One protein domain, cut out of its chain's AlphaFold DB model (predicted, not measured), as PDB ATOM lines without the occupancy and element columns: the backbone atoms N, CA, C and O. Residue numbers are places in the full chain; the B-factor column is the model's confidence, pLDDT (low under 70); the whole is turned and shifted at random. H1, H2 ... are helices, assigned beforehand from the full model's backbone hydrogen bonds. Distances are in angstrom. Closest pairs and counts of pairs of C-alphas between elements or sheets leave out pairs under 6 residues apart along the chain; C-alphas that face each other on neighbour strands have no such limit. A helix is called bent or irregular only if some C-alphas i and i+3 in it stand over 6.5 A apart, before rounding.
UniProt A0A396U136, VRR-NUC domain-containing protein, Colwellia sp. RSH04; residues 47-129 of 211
ATOM      1  N   ALA A  47      36.104 -35.001  74.875       95.69
ATOM      2  CA  ALA A  47      34.713 -34.556  74.930       95.69
ATOM      3  C   ALA A  47      33.823 -35.331  73.953       95.69
ATOM      4  O   ALA A  47      32.845 -35.968  74.350       95.69
ATOM      5  N   ILE A  48      34.197 -35.329  72.674       96.69
ATOM      6  CA  ILE A  48      33.449 -36.042  71.639       96.69
ATOM      7  C   ILE A  48      33.570 -37.562  71.798       96.69
ATOM      8  O   ILE A  48      32.611 -38.280  71.534       96.69
ATOM      9  N   GLY A  49      34.701 -38.064  72.306       97.00
ATOM     10  CA  GLY A  49      34.890 -39.483  72.589       97.00
ATOM     11  C   GLY A  49      33.896 -40.002  73.626       97.00
ATOM     12  O   GLY A  49      33.262 -41.031  73.406       97.00
ATOM     13  N   VAL A  50      33.702 -39.277  74.732       97.81
ATOM     14  CA  VAL A  50      32.706 -39.635  75.754       97.81
ATOM     15  C   VAL A  50      31.282 -39.517  75.203       97.81
ATOM     16  O   VAL A  50      30.462 -40.398  75.467       97.81
ATOM     17  N   VAL A  51      30.987 -38.497  74.386       98.25
ATOM     18  CA  VAL A  51      29.680 -38.358  73.716       98.25
ATOM     19  C   VAL A  51      29.383 -39.557  72.812       98.25
ATOM     20  O   VAL A  51      28.328 -40.172  72.954       98.25
ATOM     21  N   LEU A  52      30.315 -39.943  71.935       98.38
ATOM     22  CA  LEU A  52      30.138 -41.091  71.043       98.38
ATOM     23  C   LEU A  52      29.943 -42.383  71.829       98.38
ATOM     24  O   LEU A  52      28.982 -43.097  71.569       98.38
ATOM     25  N   LYS A  53      30.781 -42.647  72.840       97.56
ATOM     26  CA  LYS A  53      30.611 -43.821  73.711       97.56
ATOM     27  C   LYS A  53      29.244 -43.836  74.383       97.56
ATOM     28  O   LYS A  53      28.604 -44.874  74.427       97.56
ATOM     29  N   SER A  54      28.757 -42.690  74.853       98.56
ATOM     30  CA  SER A  54      27.441 -42.591  75.497       98.56
ATOM     31  C   SER A  54      26.287 -42.907  74.542       98.56
ATOM     32  O   SER A  54      25.237 -43.377  74.977       98.56
ATOM     33  N   LEU A  55      26.468 -42.665  73.239       98.75
ATOM     34  CA  LEU A  55      25.489 -42.997  72.202       98.75
ATOM     35  C   LEU A  55      25.451 -44.492  71.861       98.75
ATOM     36  O   LEU A  55      24.457 -44.939  71.294       98.75
ATOM     37  N   CYS A  56      26.494 -45.257  72.183       98.31
ATOM     38  CA  CYS A  56      26.628 -46.661  71.787       98.31
ATOM     39  C   CYS A  56      27.182 -47.575  72.890       98.31
ATOM     40  O   CYS A  56      27.835 -48.582  72.609       98.31
ATOM     41  N   LEU A  57      26.963 -47.213  74.155       97.69
ATOM     42  CA  LEU A  57      27.659 -47.850  75.271       97.69
ATOM     43  C   LEU A  57      27.318 -49.342  75.398       97.69
ATOM     44  O   LEU A  57      28.202 -50.143  75.701       97.69
ATOM     45  N   ASP A  58      26.073 -49.737  75.118       96.44
ATOM     46  CA  ASP A  58      25.666 -51.148  75.193       96.44
ATOM     47  C   ASP A  58      26.293 -51.965  74.060       96.44
ATOM     48  O   ASP A  58      26.877 -53.011  74.318       96.44
ATOM     49  N   ALA A  59      26.296 -51.454  72.827       96.19
ATOM     50  CA  ALA A  59      26.944 -52.100  71.691       96.19
ATOM     51  C   ALA A  59      28.460 -52.221  71.895       96.19
ATOM     52  O   ALA A  59      29.045 -53.237  71.525       96.19
ATOM     53  N   LEU A  60      29.108 -51.220  72.504       95.25
ATOM     54  CA  LEU A  60      30.519 -51.312  72.896       95.25
ATOM     55  C   LEU A  60      30.744 -52.380  73.973       95.25
ATOM     56  O   LEU A  60      31.727 -53.115  73.897       95.25
ATOM     57  N   THR A  61      29.820 -52.496  74.929       94.50
ATOM     58  CA  THR A  61      29.850 -53.529  75.976       94.50
ATOM     59  C   THR A  61      29.727 -54.926  75.358       94.50
ATOM     60  O   THR A  61      30.562 -55.790  75.613       94.50
ATOM     61  N   GLU A  62      28.747 -55.137  74.475       91.19
ATOM     62  CA  GLU A  62      28.518 -56.400  73.752       91.19
ATOM     63  C   GLU A  62      29.660 -56.750  72.788       91.19
ATOM     64  O   GLU A  62      29.960 -57.919  72.543       91.19
ATOM     65  N   SER A  63      30.320 -55.731  72.241       86.75
ATOM     66  CA  SER A  63      31.451 -55.894  71.327       86.75
ATOM     67  C   SER A  63      32.769 -56.183  72.043       86.75
ATOM     68  O   SER A  63      33.759 -56.500  71.366       86.75
ATOM     69  N   SER A  64      32.800 -56.083  73.377       82.25
ATOM     70  CA  SER A  64      34.016 -56.256  74.161       82.25
ATOM     71  C   SER A  64      34.636 -57.636  73.943       82.25
ATOM     72  O   SER A  64      33.960 -58.652  73.788       82.25
ATOM     73  N   ILE A  65      35.965 -57.657  73.891       72.25
ATOM     74  CA  ILE A  65      36.766 -58.886  73.817       72.25
ATOM     75  C   ILE A  65      37.195 -59.369  75.207       72.25
ATOM     76  O   ILE A  65      37.916 -60.358  75.310       72.25
ATOM     77  N   PHE A  66      36.804 -58.663  76.275       68.88
ATOM     78  CA  PHE A  66      37.093 -59.103  77.633       68.88
ATOM     79  C   PHE A  66      36.254 -60.335  77.968       68.88
ATOM     80  O   PHE A  66      35.035 -60.273  78.077       68.88
ATOM     81  N   PHE A  67      36.938 -61.460  78.169       56.00
ATOM     82  CA  PHE A  67      36.352 -62.759  78.523       56.00
ATOM     83  C   PHE A  67      35.976 -62.878  80.016       56.00
ATOM     84  O   PHE A  67      35.905 -63.986  80.547       56.00
ATOM     85  N   GLY A  68      35.816 -61.745  80.705       65.88
ATOM     86  CA  GLY A  68      35.435 -61.677  82.114       65.88
ATOM     87  C   GLY A  68      33.920 -61.763  82.313       65.88
ATOM     88  O   GLY A  68      33.209 -62.482  81.612       65.88
ATOM     89  N   THR A  69      33.418 -61.017  83.290       69.19
ATOM     90  CA  THR A  69      31.985 -60.820  83.524       69.19
ATOM     91  C   THR A  69      31.426 -59.697  82.643       69.19
ATOM     92  O   THR A  69      32.165 -58.849  82.142       69.19
ATOM     93  N   ASN A  70      30.097 -59.621  82.513       73.19
ATOM     94  CA  ASN A  70      29.445 -58.465  81.880       73.19
ATOM     95  C   ASN A  70      29.811 -57.134  82.563       73.19
ATOM     96  O   ASN A  70      29.793 -56.093  81.912       73.19
ATOM     97  N   PHE A  71      30.147 -57.164  83.857       77.44
ATOM     98  CA  PHE A  71      30.603 -55.984  84.588       77.44
ATOM     99  C   PHE A  71      31.957 -55.492  84.058       77.44
ATOM    100  O   PHE A  71      32.096 -54.308  83.764       77.44
ATOM    101  N   ASP A  72      32.903 -56.405  83.826       84.69
ATOM    102  CA  ASP A  72      34.233 -56.070  83.299       84.69
ATOM    103  C   ASP A  72      34.145 -55.503  81.873       84.69
ATOM    104  O   ASP A  72      34.823 -54.538  81.530       84.69
ATOM    105  N   ALA A  73      33.259 -56.064  81.040       89.62
ATOM    106  CA  ALA A  73      33.016 -55.560  79.689       89.62
ATOM    107  C   ALA A  73      32.420 -54.141  79.688       89.62
ATOM    108  O   ALA A  73      32.772 -53.325  78.832       89.62
ATOM    109  N   ARG A  74      31.526 -53.839  80.641       93.88
ATOM    110  CA  ARG A  74      30.894 -52.520  80.765       93.88
ATOM    111  C   ARG A  74      31.874 -51.477  81.274       93.88
ATOM    112  O   ARG A  74      31.954 -50.391  80.705       93.88
ATOM    113  N   GLU A  75      32.642 -51.818  82.305       92.69
ATOM    114  CA  GLU A  75      33.697 -50.953  82.828       92.69
ATOM    115  C   GLU A  75      34.728 -50.628  81.740       92.69
ATOM    116  O   GLU A  75      35.059 -49.461  81.525       92.69
ATOM    117  N   ASP A  76      35.167 -51.631  80.978       91.44
ATOM    118  CA  ASP A  76      36.064 -51.442  79.838       91.44
ATOM    119  C   ASP A  76      35.467 -50.495  78.782       91.44
ATOM    120  O   ASP A  76      36.139 -49.564  78.327       91.44
ATOM    121  N   ALA A  77      34.187 -50.667  78.429       93.88
ATOM    122  CA  ALA A  77      33.493 -49.772  77.504       93.88
ATOM    123  C   ALA A  77      33.416 -48.328  78.035       93.88
ATOM    124  O   ALA A  77      33.592 -47.376  77.269       93.88
ATOM    125  N   CYS A  78      33.219 -48.147  79.344       95.19
ATOM    126  CA  CYS A  78      33.220 -46.836  79.988       95.19
ATOM    127  C   CYS A  78      34.606 -46.178  79.967       95.19
ATOM    128  O   CYS A  78      34.717 -44.992  79.640       95.19
ATOM    129  N   LEU A  79      35.666 -46.933  80.262       93.81
ATOM    130  CA  LEU A  79      37.020 -46.407  80.456       93.81
ATOM    131  C   LEU A  79      37.834 -46.273  79.163       93.81
ATOM    132  O   LEU A  79      38.752 -45.455  79.098       93.81
ATOM    133  N   LYS A  80      37.509 -47.021  78.104       90.75
ATOM    134  CA  LYS A  80      38.258 -46.960  76.843       90.75
ATOM    135  C   LYS A  80      38.193 -45.594  76.170       90.75
ATOM    136  O   LYS A  80      37.174 -44.907  76.175       90.75
ATOM    137  N   GLY A  81      39.298 -45.204  75.541       89.31
ATOM    138  CA  GLY A  81      39.356 -44.014  74.695       89.31
ATOM    139  C   GLY A  81      38.724 -44.239  73.320       89.31
ATOM    140  O   GLY A  81      38.347 -45.348  72.947       89.31
ATOM    141  N   MET A  82      38.698 -43.179  72.514       89.94
ATOM    142  CA  MET A  82      38.114 -43.177  71.165       89.94
ATOM    143  C   MET A  82      38.765 -44.181  70.193       89.94
ATOM    144  O   MET A  82      38.168 -44.562  69.195       89.94
ATOM    145  N   VAL A  83      39.972 -44.669  70.491       90.81
ATOM    146  CA  VAL A  83      40.639 -45.706  69.682       90.81
ATOM    147  C   VAL A  83      39.829 -47.004  69.579       90.81
ATOM    148  O   VAL A  83      40.053 -47.782  68.660       90.81
ATOM    149  N   VAL A  84      38.881 -47.244  70.493       91.50
ATOM    150  CA  VAL A  84      38.053 -48.455  70.462       91.50
ATOM    151  C   VAL A  84      37.345 -48.629  69.118       91.50
ATOM    152  O   VAL A  84      37.312 -49.743  68.609       91.50
ATOM    153  N   PHE A  85      36.876 -47.546  68.483       94.62
ATOM    154  CA  PHE A  85      36.164 -47.618  67.203       94.62
ATOM    155  C   PHE A  85      37.024 -48.215  66.080       94.62
ATOM    156  O   PHE A  85      36.505 -48.977  65.271       94.62
ATOM    157  N   SER A  86      38.335 -47.943  66.056       94.50
ATOM    158  CA  SER A  86      39.253 -48.483  65.039       94.50
ATOM    159  C   SER A  86      39.718 -49.914  65.324       94.50
ATOM    160  O   SER A  86      40.490 -50.479  64.556       94.50
ATOM    161  N   GLN A  87      39.345 -50.476  66.475       92.88
ATOM    162  CA  GLN A  87      39.715 -51.831  66.896       92.88
ATOM    163  C   GLN A  87      38.571 -52.832  66.704       92.88
ATOM    164  O   GLN A  87      38.761 -54.028  66.920       92.88
ATOM    165  N   LEU A  88      37.380 -52.354  66.335       92.62
ATOM    166  CA  LEU A  88      36.213 -53.196  66.123       92.62
ATOM    167  C   LEU A  88      36.284 -53.900  64.768       92.62
ATOM    168  O   LEU A  88      36.595 -53.299  63.742       92.62
ATOM    169  N   GLU A  89      35.909 -55.177  64.759       93.44
ATOM    170  CA  GLU A  89      35.605 -55.901  63.526       93.44
ATOM    171  C   GLU A  89      34.353 -55.319  62.849       93.44
ATOM    172  O   GLU A  89      33.473 -54.766  63.513       93.44
ATOM    173  N   SER A  90      34.230 -55.470  61.528       93.31
ATOM    174  CA  SER A  90      33.200 -54.787  60.728       93.31
ATOM    175  C   SER A  90      31.758 -55.044  61.189       93.31
ATOM    176  O   SER A  90      30.918 -54.149  61.126       93.31
ATOM    177  N   ASN A  91      31.447 -56.253  61.666       94.56
ATOM    178  CA  ASN A  91      30.126 -56.598  62.205       94.56
ATOM    179  C   ASN A  91      29.831 -55.884  63.536       94.56
ATOM    180  O   ASN A  91      28.724 -55.385  63.729       94.56
ATOM    181  N   LYS A  92      30.823 -55.802  64.427       95.31
ATOM    182  CA  LYS A  92      30.735 -55.092  65.711       95.31
ATOM    183  C   LYS A  92      30.669 -53.581  65.508       95.31
ATOM    184  O   LYS A  92      29.856 -52.910  66.135       95.31
ATOM    185  N   LEU A  93      31.458 -53.053  64.572       96.50
ATOM    186  CA  LEU A  93      31.378 -51.652  64.175       96.50
ATOM    187  C   LEU A  93      29.975 -51.317  63.658       96.50
ATOM    188  O   LEU A  93      29.392 -50.333  64.097       96.50
ATOM    189  N   LYS A  94      29.387 -52.164  62.803       97.31
ATOM    190  CA  LYS A  94      28.010 -51.964  62.329       97.31
ATOM    191  C   LYS A  94      27.005 -51.890  63.484       97.31
ATOM    192  O   LYS A  94      26.182 -50.983  63.492       97.31
ATOM    193  N   LEU A  95      27.096 -52.794  64.465       97.00
ATOM    194  CA  LEU A  95      26.237 -52.771  65.657       97.00
ATOM    195  C   LEU A  95      26.360 -51.440  66.418       97.00
ATOM    196  O   LEU A  95      25.357 -50.837  66.794       97.00
ATOM    197  N   VAL A  96      27.591 -50.960  66.597       97.81
ATOM    198  CA  VAL A  96      27.879 -49.676  67.243       97.81
ATOM    199  C   VAL A  96      27.265 -48.505  66.471       97.81
ATOM    200  O   VAL A  96      26.588 -47.672  67.073       97.81
ATOM    201  N   LEU A  97      27.449 -48.445  65.149       98.31
ATOM    202  CA  LEU A  97      26.899 -47.373  64.310       98.31
ATOM    203  C   LEU A  97      25.360 -47.394  64.278       98.31
ATOM    204  O   LEU A  97      24.728 -46.339  64.367       98.31
ATOM    205  N   ASP A  98      24.753 -48.584  64.222       98.38
ATOM    206  CA  ASP A  98      23.298 -48.761  64.291       98.38
ATOM    207  C   ASP A  98      22.741 -48.272  65.646       98.38
ATOM    208  O   ASP A  98      21.683 -47.633  65.701       98.38
ATOM    209  N   GLN A  99      23.466 -48.504  66.747       98.62
ATOM    210  CA  GLN A  99      23.061 -47.995  68.057       98.62
ATOM    211  C   GLN A  99      23.159 -46.464  68.132       98.62
ATOM    212  O   GLN A  99      22.223 -45.825  68.612       98.62
ATOM    213  N   ILE A 100      24.219 -45.845  67.593       98.62
ATOM    214  CA  ILE A 100      24.342 -44.372  67.557       98.62
ATOM    215  C   ILE A 100      23.092 -43.729  66.935       98.62
ATOM    216  O   ILE A 100      22.568 -42.745  67.473       98.62
ATOM    217  N   GLN A 101      22.596 -44.304  65.834       98.38
ATOM    218  CA  GLN A 101      21.422 -43.811  65.106       98.38
ATOM    219  C   GLN A 101      20.124 -43.876  65.912       98.38
ATOM    220  O   GLN A 101      19.236 -43.044  65.728       98.38
ATOM    221  N   THR A 102      19.998 -44.865  66.793       98.25
ATOM    222  CA  THR A 102      18.728 -45.213  67.444       98.25
ATOM    223  C   THR A 102      18.662 -44.793  68.910       98.25
ATOM    224  O   THR A 102      17.565 -44.645  69.452       98.25
ATOM    225  N   THR A 103      19.804 -44.534  69.551       98.75
ATOM    226  CA  THR A 103      19.869 -44.132  70.960       98.75
ATOM    227  C   THR A 103      19.107 -42.839  71.217       98.75
ATOM    228  O   THR A 103      19.421 -41.785  70.660       98.75
ATOM    229  N   SER A 104      18.127 -42.899  72.116       98.69
ATOM    230  CA  SER A 104      17.361 -41.734  72.555       98.69
ATOM    231  C   SER A 104      18.179 -40.826  73.478       98.69
ATOM    232  O   SER A 104      19.167 -41.244  74.087       98.69
ATOM    233  N   LYS A 105      17.728 -39.578  73.652       98.69
ATOM    234  CA  LYS A 105      18.387 -38.613  74.545       98.69
ATOM    235  C   LYS A 105      18.438 -39.101  75.994       98.69
ATOM    236  O   LYS A 105      19.436 -38.893  76.674       98.69
ATOM    237  N   SER A 106      17.383 -39.766  76.470       98.69
ATOM    238  CA  SER A 106      17.331 -40.281  77.841       98.69
ATOM    239  C   SER A 106      18.366 -41.378  78.081       98.69
ATOM    240  O   SER A 106      19.046 -41.343  79.103       98.69
ATOM    241  N   ILE A 107      18.516 -42.310  77.130       98.69
ATOM    242  CA  ILE A 107      19.527 -43.374  77.193       98.69
ATOM    243  C   ILE A 107      20.920 -42.752  77.127       98.69
ATOM    244  O   ILE A 107      21.729 -42.987  78.015       98.69
ATOM    245  N   PHE A 108      21.160 -41.872  76.151       98.88
ATOM    246  CA  PHE A 108      22.424 -41.153  76.008       98.88
ATOM    247  C   PHE A 108      22.853 -40.442  77.301       98.88
ATOM    248  O   PHE A 108      23.975 -40.634  77.758       98.88
ATOM    249  N   LEU A 109      21.968 -39.655  77.926       98.81
ATOM    250  CA  LEU A 109      22.300 -38.940  79.165       98.81
ATOM    251  C   LEU A 109      22.493 -39.884  80.357       98.81
ATOM    252  O   LEU A 109      23.243 -39.555  81.274       98.81
ATOM    253  N   SER A 110      21.820 -41.036  80.376       98.75
ATOM    254  CA  SER A 110      22.055 -42.068  81.390       98.75
ATOM    255  C   SER A 110      23.446 -42.682  81.232       98.75
ATOM    256  O   SER A 110      24.214 -42.686  82.190       98.75
ATOM    257  N   SER A 111      23.804 -43.105  80.018       98.62
ATOM    258  CA  SER A 111      25.128 -43.646  79.689       98.62
ATOM    259  C   SER A 111      26.241 -42.629  79.943       98.62
ATOM    260  O   SER A 111      27.290 -42.972  80.477       98.62
ATOM    261  N   PHE A 112      26.006 -41.353  79.627       98.56
ATOM    262  CA  PHE A 112      26.973 -40.289  79.887       98.56
ATOM    263  C   PHE A 112      27.209 -40.097  81.393       98.56
ATOM    264  O   PHE A 112      28.355 -39.990  81.824       98.56
ATOM    265  N   ARG A 113      26.145 -40.112  82.215       98.38
ATOM    266  CA  ARG A 113      26.269 -40.093  83.688       98.38
ATOM    267  C   ARG A 113      27.038 -41.298  84.216       98.38
ATOM    268  O   ARG A 113      27.849 -41.136  85.119       98.38
ATOM    269  N   GLU A 114      26.783 -42.478  83.661       97.94
ATOM    270  CA  GLU A 114      27.486 -43.702  84.041       97.94
ATOM    271  C   GLU A 114      28.987 -43.588  83.754       97.94
ATOM    272  O   GLU A 114      29.796 -43.807  84.653       97.94
ATOM    273  N   ILE A 115      29.370 -43.143  82.553       97.75
ATOM    274  CA  ILE A 115      30.781 -42.948  82.192       97.75
ATOM    275  C   ILE A 115      31.440 -41.904  83.109       97.75
ATOM    276  O   ILE A 115      32.549 -42.127  83.590       97.75
ATOM    277  N   LEU A 116      30.760 -40.791  83.407       96.69
ATOM    278  CA  LEU A 116      31.280 -39.765  84.322       96.69
ATOM    279  C   LEU A 116      31.349 -40.203  85.793       96.69
ATOM    280  O   LEU A 116      31.997 -39.522  86.587       96.69
ATOM    281  N   SER A 117      30.713 -41.311  86.182       96.00
ATOM    282  CA  SER A 117      30.805 -41.821  87.557       96.00
ATOM    283  C   SER A 117      32.183 -42.403  87.891       96.00
ATOM    284  O   SER A 117      32.510 -42.569  89.064       96.00
ATOM    285  N   TYR A 118      33.013 -42.666  86.876       95.56
ATOM    286  CA  TYR A 118      34.378 -43.143  87.048       95.56
ATOM    287  C   TYR A 118      35.341 -41.973  87.280       95.56
ATOM    288  O   TYR A 118      35.546 -41.134  86.400       95.56
ATOM    289  N   ASP A 119      36.018 -41.963  88.431       93.19
ATOM    290  CA  ASP A 119      36.976 -40.912  88.810       93.19
ATOM    291  C   ASP A 119      38.077 -40.684  87.761       93.19
ATOM    292  O   ASP A 119      38.474 -39.545  87.498       93.19
ATOM    293  N   LEU A 120      38.539 -41.757  87.108       94.06
ATOM    294  CA  LEU A 120      39.529 -41.681  86.031       94.06
ATOM    295  C   LEU A 120      39.047 -40.819  84.860       94.06
ATOM    296  O   LEU A 120      39.820 -40.017  84.340       94.06
ATOM    297  N   ILE A 121      37.770 -40.925  84.481       93.69
ATOM    298  CA  ILE A 121      37.198 -40.126  83.393       93.69
ATOM    299  C   ILE A 121      37.195 -38.646  83.766       93.69
ATOM    300  O   ILE A 121      37.620 -37.821  82.958       93.69
ATOM    301  N   ASN A 122      36.796 -38.304  84.993       89.12
ATOM    302  CA  ASN A 122      36.822 -36.916  85.463       89.12
ATOM    303  C   ASN A 122      38.248 -36.348  85.500       89.12
ATOM    304  O   ASN A 122      38.456 -35.175  85.190       89.12
ATOM    305  N   SER A 123      39.239 -37.182  85.828       89.75
ATOM    306  CA  SER A 123      40.649 -36.786  85.798       89.75
ATOM    307  C   SER A 123      41.183 -36.585  84.377       89.75
ATOM    308  O   SER A 123      41.999 -35.688  84.168       89.75
ATOM    309  N   TRP A 124      40.791 -37.426  83.416       91.25
ATOM    310  CA  TRP A 124      41.262 -37.337  82.029       91.25
ATOM    311  C   TRP A 124      40.534 -36.260  81.228       91.25
ATOM    312  O   TRP A 124      41.112 -35.671  80.314       91.25
ATOM    313  N   HIS A 125      39.269 -36.006  81.550       91.56
ATOM    314  CA  HIS A 125      38.386 -35.135  80.784       91.56
ATOM    315  C   HIS A 125      37.694 -34.109  81.690       91.56
ATOM    316  O   HIS A 125      36.466 -34.118  81.822       91.56
ATOM    317  N   PRO A 126      38.468 -33.210  82.326       84.50
ATOM    318  CA  PRO A 126      37.911 -32.232  83.245       84.50
ATOM    319  C   PRO A 126      36.947 -31.280  82.527       84.50
ATOM    320  O   PRO A 126      37.161 -30.888  81.379       84.50
ATOM    321  N   GLY A 127      35.884 -30.885  83.231       83.31
ATOM    322  CA  GLY A 127      34.898 -29.919  82.736       83.31
ATOM    323  C   GLY A 127      33.738 -30.518  81.935       83.31
ATOM    324  O   GLY A 127      32.864 -29.765  81.512       83.31
ATOM    325  N   LEU A 128      33.677 -31.841  81.751       94.50
ATOM    326  CA  LEU A 128      32.488 -32.485  81.189       94.50
ATOM    327  C   LEU A 128      31.318 -32.447  82.177       94.50
ATOM    328  O   LEU A 128      31.454 -32.800  83.345       94.50
ATOM    329  N   THR A 129      30.150 -32.045  81.682       95.62
ATOM    330  CA  THR A 129      28.908 -31.948  82.460       95.62
ATOM    331  C   THR A 129      27.742 -32.570  81.696       95.62
ATOM    332  O   THR A 129      27.793 -32.743  80.474       95.62
TER     333      THR A 129
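Overview. This is residues 47 to 129 of the 211 residues of the protein "VRR-NUC domain-containing protein" of Colwellia sp. RSH04 (UniProt A0A396U136). A compact cluster of seven short helices, most of them crossing where they meet, is built round H1 and H2, which lie nearest the middle. H6 crosses H1, H3 folds back on H2 as a helical hairpin, and H5 packs on H2. H4 begins beside Gly 49 of H1, while H7 lies at the outside, touching no helix. The printed part has 83 residues, with H1 to H7 in that order along the chain and no named strand; the class is all helix. The radius of gyration of the C-alphas is 12.0 A, and the C-alphas span 34 by 28 by 21 A.

Arrangement. H1, residues 47 to 55, is the hub, touching H4, residues 82 to 87, H5, residues 90 to 102, and H6, residues 105 to 116. H1 and H6 run opposite ways at a steep tilt of 57 degrees; their closest C-alphas, of Ser 54 and Ser 111, are 4.9 A apart. H1 and H4 only just touch, with 3 pairs of C-alphas within 8 A, the closest being Gly 49 and Met 82 at 5.1 A. H1 and H5 touch only at their ends, and only just, with 3 such pairs, the closest C-alphas being those of Leu 55 and Ile 100 at 5.0 A. H2, residues 57 to 62, forms a hairpin with H3, residues 70 to 79; the closest C-alphas, of Thr 61 and Arg 74, are 5.0 A apart. H2 also touches H5, opposite ways at a shallow tilt of 32 degrees, with the C-alphas of Ala 59 and Val 96 closest at 5.2 A. H3 and H6 touch only at their ends, and only just, with 3 pairs of C-alphas within 8 A; those of Cys 78 and Ile 115 are closest at 5.1 A. H7, residues 119 to 124, is close to H6 but not clearly touching, with the C-alphas of Leu 116 and Asn 122 closest at 6.3 A. H3 and H5 are apart. Every O i to N i+4 pair is within hydrogen-bond range in H1, H2, H3, H5, H6 and H7; in H4 0 of 2 are, against 3 of 3 O i to N i+3 pairs.

Along the chain. H1 begins with C-alpha 47 at (34.713, -34.556, 74.930) and is 12.8 A long. H2 has six residues, and H3 measures 14.3 A. H4 is neither bent nor irregular, but only just: C-alphas 82 and 85 are 6.3 A apart. H5, the longest helix, measures 18.6 A from C-alpha 90 at (33.200, -54.787, 60.728), and H6 measures 16.2 A. H7 has six residues and ends with C-alpha 124 at (41.262, -37.337, 82.029).

Size, cuts and confidence. The two C-alphas farthest apart, of Asn 91 and Gly 127, are 34.0 A apart. The printed part has no cut and no long link; H2 to H3 is a short link, and the other five are tight. Mean pLDDT of the printed part is 92.6, and residues 66 to 69 are under 70.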